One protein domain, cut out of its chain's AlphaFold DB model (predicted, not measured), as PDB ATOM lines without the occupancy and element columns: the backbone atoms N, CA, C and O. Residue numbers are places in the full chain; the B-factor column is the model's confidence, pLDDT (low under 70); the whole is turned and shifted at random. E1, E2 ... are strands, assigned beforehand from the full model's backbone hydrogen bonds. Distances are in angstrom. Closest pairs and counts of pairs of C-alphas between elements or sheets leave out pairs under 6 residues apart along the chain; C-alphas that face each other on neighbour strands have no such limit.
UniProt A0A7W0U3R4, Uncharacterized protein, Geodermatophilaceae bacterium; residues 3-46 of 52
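Overview. This is residues 3 to 46 of the 52 residues of an uncharacterized protein of Geodermatophilaceae bacterium (UniProt A0A7W0U3R4). A strongly twisted three-strand sheet, E3, E4 and E5, has a small two-strand hairpin, E1 and E2, set off beyond its E5 edge, with little contact between the two. The 44 printed residues hold no named helix and five strands, E1 to E5, in chain order; the class is all strand. Both sheets are antiparallel, ordered E1 - E2 and E3 - E4 - E5. The whole is compact, with a radius of gyration of the C-alphas of 10.2 A, yet elongated, spanning 30 by 18 by 15 A.

Arrangement. E1, residues 3 to 6, and E2, residues 10 to 14, form an antiparallel hairpin at 135 degrees; N 6 and O 10 are 2.8 A apart, within hydrogen-bond range. E2 and E3, residues 19 to 25, meet only through their link. E3 and E4, residues 28 to 34, form a hairpin at 163 degrees, with N 23 and O 30 at 2.9 A. E4 and E5, residues 40 to 45, form another at 154 degrees, with N 31 and O 43 at 2.8 A. E3, E4 and E5 make a meander, each strand the antiparallel neighbour of the one before; E4 is the inner strand. Their sheet is only just strongly twisted, with C-alphas up to 4.3 A off its best plane. The closest C-alphas of E1 and E5 are those of Ile 4 and Val 43, 7.7 A apart. E2 and E5 are apart.

Along the chain. E1 begins at C-alpha 3, (98.161, 104.393, 183.184). E2 is 12.2 A long, E3 16.9 A, E4 19.5 A and E5 15.8 A. E5 ends at C-alpha 45, (106.322, 101.156, 177.140).

Size, cuts and confidence. The two C-alphas farthest apart, those of Leu 9 and Asp 26, are 29.7 A apart. The printed part has no cut, and its four links between strands are tight. The mean pLDDT of the printed part is 93.8; no printed residue is under 70.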
ATOM      1  N   LEU A   3      97.739 103.880 181.883       93.00
ATOM      2  CA  LEU A   3      98.161 104.393 183.184       93.00
ATOM      3  C   LEU A   3      99.614 104.870 183.095       93.00
ATOM      4  O   LEU A   3     100.475 104.150 182.584       93.00
ATOM      5  N   ILE A   4      99.878 106.078 183.580       92.62
ATOM      6  CA  ILE A   4     101.229 106.611 183.752       92.62
ATOM      7  C   ILE A   4     101.386 107.184 185.153       92.62
ATOM      8  O   ILE A   4     100.402 107.588 185.764       92.62
ATOM      9  N   HIS A   5     102.629 107.300 185.606       93.75
ATOM     10  CA  HIS A   5     102.958 108.058 186.802       93.75
ATOM     11  C   HIS A   5     103.445 109.464 186.423       93.75
ATOM     12  O   HIS A   5     104.446 109.614 185.712       93.75
ATOM     13  N   CYS A   6     102.743 110.495 186.887       93.44
ATOM     14  CA  CYS A   6     103.159 111.888 186.802       93.44
ATOM     15  C   CYS A   6     103.808 112.317 188.129       93.44
ATOM     16  O   CYS A   6     103.134 112.300 189.156       93.44
ATOM     17  N   PRO A   7     105.059 112.815 188.135       92.56
ATOM     18  CA  PRO A   7     105.721 113.256 189.368       92.56
ATOM     19  C   PRO A   7     104.991 114.364 190.144       92.56
ATOM     20  O   PRO A   7     105.287 114.583 191.311       92.56
ATOM     21  N   SER A   8     104.088 115.109 189.495       95.94
ATOM     22  CA  SER A   8     103.364 116.229 190.113       95.94
ATOM     23  C   SER A   8     101.943 115.888 190.553       95.94
ATOM     24  O   SER A   8     101.430 116.549 191.449       95.94
ATOM     25  N   LEU A   9     101.294 114.913 189.913       95.44
ATOM     26  CA  LEU A   9      99.872 114.604 190.125       95.44
ATOM     27  C   LEU A   9      99.625 113.144 190.534       95.44
ATOM     28  O   LEU A   9      98.496 112.786 190.853       95.44
ATOM     29  N   GLY A  10     100.669 112.313 190.566       95.50
ATOM     30  CA  GLY A  10     100.555 110.883 190.820       95.50
ATOM     31  C   GLY A  10     100.092 110.115 189.584       95.50
ATOM     32  O   GLY A  10     100.420 110.476 188.450       95.50
ATOM     33  N   ASP A  11      99.369 109.023 189.805       95.75
ATOM     34  CA  ASP A  11      98.955 108.125 188.732       95.75
ATOM     35  C   ASP A  11      97.762 108.682 187.946       95.75
ATOM     36  O   ASP A  11      96.742 109.080 188.507       95.75
ATOM     37  N   GLU A  12      97.876 108.676 186.619       93.31
ATOM     38  CA  GLU A  12      96.871 109.232 185.715       93.31
ATOM     39  C   GLU A  12      96.543 108.281 184.565       93.31
ATOM     40  O   GLU A  12      97.422 107.649 183.972       93.31
ATOM     41  N   LEU A  13      95.266 108.254 184.172       95.31
ATOM     42  CA  LEU A  13      94.814 107.584 182.955       95.31
ATOM     43  C   LEU A  13      94.842 108.545 181.764       95.31
ATOM     44  O   LEU A  13      94.030 109.466 181.643       95.31
ATOM     45  N   ILE A  14      95.759 108.287 180.836       94.44
ATOM     46  CA  ILE A  14      95.947 109.093 179.634       94.44
ATOM     47  C   ILE A  14      95.157 108.497 178.463       94.44
ATOM     48  O   ILE A  14      95.330 107.318 178.116       94.44
ATOM     49  N   PRO A  15      94.285 109.296 177.820       96.44
ATOM     50  CA  PRO A  15      93.571 108.871 176.631       96.44
ATOM     51  C   PRO A  15      94.411 108.996 175.358       96.44
ATOM     52  O   PRO A  15      95.265 109.881 175.281       96.44
ATOM     53  N   PRO A  16      94.116 108.194 174.312       95.00
ATOM     54  CA  PRO A  16      94.859 108.228 173.050       95.00
ATOM     55  C   PRO A  16      94.990 109.624 172.434       95.00
ATOM     56  O   PRO A  16      96.058 109.986 171.964       95.00
ATOM     57  N   ARG A  17      93.947 110.461 172.535       96.25
ATOM     58  CA  ARG A  17      93.943 111.855 172.047       96.25
ATOM     59  C   ARG A  17      95.022 112.766 172.654       96.25
ATOM     60  O   ARG A  17      95.220 113.873 172.173       96.25
ATOM     61  N   ARG A  18      95.663 112.357 173.755       96.00
ATOM     62  CA  ARG A  18      96.762 113.088 174.409       96.00
ATOM     63  C   ARG A  18      98.142 112.516 174.068       96.00
ATOM     64  O   ARG A  18      99.137 113.054 174.553       96.00
ATOM     65  N   ILE A  19      98.206 111.463 173.254       94.69
ATOM     66  CA  ILE A  19      99.436 110.866 172.732       94.69
ATOM     67  C   ILE A  19      99.784 111.557 171.410       94.69
ATOM     68  O   ILE A  19      98.988 111.551 170.479       94.69
ATOM     69  N   HIS A  20     100.976 112.145 171.333       94.81
ATOM     70  CA  HIS A  20     101.443 112.898 170.160       94.81
ATOM     71  C   HIS A  20     102.284 112.071 169.208       94.81
ATOM     72  O   HIS A  20     102.248 112.274 168.000       94.81
ATOM     73  N   SER A  21     103.094 111.167 169.750       95.62
ATOM     74  CA  SER A  21     103.982 110.344 168.940       95.62
ATOM     75  C   SER A  21     104.254 109.018 169.618       95.62
ATOM     76  O   SER A  21     104.404 108.964 170.844       95.62
ATOM     77  N   LEU A  22     104.429 107.993 168.795       94.94
ATOM     78  CA  LEU A  22     104.937 106.685 169.178       94.94
ATOM     79  C   LEU A  22     106.168 106.395 168.324       94.94
ATOM     80  O   LEU A  22     106.114 106.503 167.100       94.94
ATOM     81  N   THR A  23     107.280 106.050 168.962       95.75
ATOM     82  CA  THR A  23     108.530 105.712 168.277       95.75
ATOM     83  C   THR A  23     109.006 104.359 168.776       95.75
ATOM     84  O   THR A  23     109.317 104.218 169.958       95.75
ATOM     85  N   ASN A  24     109.051 103.370 167.884       93.19
ATOM     86  CA  ASN A  24     109.715 102.101 168.167       93.19
ATOM     87  C   ASN A  24     111.224 102.334 168.266       93.19
ATOM     88  O   ASN A  24     111.816 102.944 167.377       93.19
ATOM     89  N   THR A  25     111.833 101.831 169.330       90.88
ATOM     90  CA  THR A  25     113.283 101.762 169.494       90.88
ATOM     91  C   THR A  25     113.675 100.346 169.909       90.88
ATOM     92  O   THR A  25     112.838  99.525 170.284       90.88
ATOM     93  N   ASP A  26     114.969 100.067 169.889       91.06
ATOM     94  CA  ASP A  26     115.591  98.861 170.444       91.06
ATOM     95  C   ASP A  26     115.352  98.656 171.958       91.06
ATOM     96  O   ASP A  26     115.587  97.577 172.500       91.06
ATOM     97  N   HIS A  27     114.852  99.672 172.664       85.56
ATOM     98  CA  HIS A  27     114.585  99.652 174.102       85.56
ATOM     99  C   HIS A  27     113.091  99.600 174.462       85.56
ATOM    100  O   HIS A  27     112.759  99.588 175.654       85.56
ATOM    101  N   GLY A  28     112.201  99.584 173.465       90.00
ATOM    102  CA  GLY A  28     110.747  99.617 173.618       90.00
ATOM    103  C   GLY A  28     110.104 100.733 172.793       90.00
ATOM    104  O   GLY A  28     110.702 101.279 171.873       90.00
ATOM    105  N   ILE A  29     108.869 101.095 173.132       92.56
ATOM    106  CA  ILE A  29     108.131 102.170 172.463       92.56
ATOM    107  C   ILE A  29     108.235 103.432 173.312       92.56
ATOM    108  O   ILE A  29     107.765 103.460 174.453       92.56
ATOM    109  N   LEU A  30     108.821 104.489 172.757       94.44
ATOM    110  CA  LEU A  30     108.797 105.818 173.358       94.44
ATOM    111  C   LEU A  30     107.513 106.538 172.956       94.44
ATOM    112  O   LEU A  30     107.243 106.761 171.776       94.44
ATOM    113  N   MET A  31     106.731 106.924 173.955       93.94
ATOM    114  CA  MET A  31     105.455 107.599 173.800       93.94
ATOM    115  C   MET A  31     105.555 109.027 174.335       93.94
ATOM    116  O   MET A  31     105.852 109.231 175.512       93.94
ATOM    117  N   ARG A  32     105.281 110.021 173.486       96.38
ATOM    118  CA  ARG A  32     105.191 111.429 173.904       96.38
ATOM    119  C   ARG A  32     103.742 111.783 174.198       96.38
ATOM    120  O   ARG A  32     102.886 111.582 173.339       96.38
ATOM    121  N   ILE A  33     103.474 112.331 175.379       96.50
ATOM    122  CA  ILE A  33     102.114 112.639 175.845       96.50
ATOM    123  C   ILE A  33     101.997 114.045 176.425       96.50
ATOM    124  O   ILE A  33     102.948 114.557 177.010       96.50
ATOM    125  N   ASN A  34     100.803 114.631 176.329       96.50
ATOM    126  CA  ASN A  34     100.405 115.806 177.108       96.50
ATOM    127  C   ASN A  34      99.734 115.360 178.417       96.50
ATOM    128  O   ASN A  34      98.555 114.987 178.409       96.50
ATOM    129  N   CYS A  35     100.459 115.430 179.532       95.31
ATOM    130  CA  CYS A  35      99.938 115.098 180.862       95.31
ATOM    131  C   CYS A  35      98.959 116.174 181.367       95.31
ATOM    132  O   CYS A  35      98.940 117.303 180.863       95.31
ATOM    133  N   TYR A  36      98.121 115.834 182.351       96.19
ATOM    134  CA  TYR A  36      97.220 116.801 182.978       96.19
ATOM    135  C   TYR A  36      97.955 117.841 183.834       96.19
ATOM    136  O   TYR A  36      97.425 118.930 184.025       96.19
ATOM    137  N   CYS A  37      99.215 117.597 184.211       95.31
ATOM    138  CA  CYS A  37     100.066 118.588 184.887       95.31
ATOM    139  C   CYS A  37     100.501 119.757 183.980       95.31
ATOM    140  O   CYS A  37     101.245 120.637 184.410       95.31
ATOM    141  N   GLY A  38     100.096 119.748 182.705       95.94
ATOM    142  CA  GLY A  38     100.430 120.777 181.720       95.94
ATOM    143  C   GLY A  38     101.779 120.579 181.024       95.94
ATOM    144  O   GLY A  38     102.104 121.332 180.109       95.94
ATOM    145  N   ARG A  39     102.561 119.558 181.400       95.44
ATOM    146  CA  ARG A  39     103.862 119.246 180.783       95.44
ATOM    147  C   ARG A  39     103.760 118.108 179.771       95.44
ATOM    148  O   ARG A  39     102.851 117.273 179.807       95.44
ATOM    149  N   ARG A  40     104.742 118.054 178.867       95.50
ATOM    150  CA  ARG A  40     104.950 116.896 177.994       95.50
ATOM    151  C   ARG A  40     105.820 115.873 178.699       95.50
ATOM    152  O   ARG A  40     106.892 116.218 179.186       95.50
ATOM    153  N   HIS A  41     105.381 114.624 178.693       94.75
ATOM    154  CA  HIS A  41     106.159 113.508 179.215       94.75
ATOM    155  C   HIS A  41     106.561 112.568 178.086       94.75
ATOM    156  O   HIS A  41     105.837 112.415 177.099       94.75
ATOM    157  N   VAL A  42     107.716 111.929 178.256       94.94
ATOM    158  CA  VAL A  42     108.128 110.777 177.456       94.94
ATOM    159  C   VAL A  42     108.021 109.557 178.349       94.94
ATOM    160  O   VAL A  42     108.679 109.488 179.384       94.94
ATOM    161  N   VAL A  43     107.183 108.607 177.959       92.19
ATOM    162  CA  VAL A  43     106.994 107.352 178.682       92.19
ATOM    163  C   VAL A  43     107.491 106.222 177.801       92.19
ATOM    164  O   VAL A  43     107.174 106.169 176.614       92.19
ATOM    165  N   ARG A  44     108.280 105.314 178.370       91.19
ATOM    166  CA  ARG A  44     108.719 104.101 177.682       91.19
ATOM    167  C   ARG A  44     107.770 102.960 178.029       91.19
ATOM    168  O   ARG A  44     107.613 102.637 179.201       91.19
ATOM    169  N   THR A  45     107.175 102.345 177.017       87.56
ATOM    170  CA  THR A  45     106.322 101.156 177.140       87.56
ATOM    171  C   THR A  45     106.854 100.023 176.260       87.56
ATOM    172  O   THR A  45     107.896 100.161 175.619       87.56
ATOM    173  N   GLY A  46     106.180  98.876 176.248       80.25
ATOM    174  CA  GLY A  46     106.511  97.765 175.354       80.25
ATOM    175  C   GLY A  46     107.732  96.940 175.767       80.25
ATOM    176  O   GLY A  46     108.149  96.070 175.007       80.25
TER     177      GLY A  46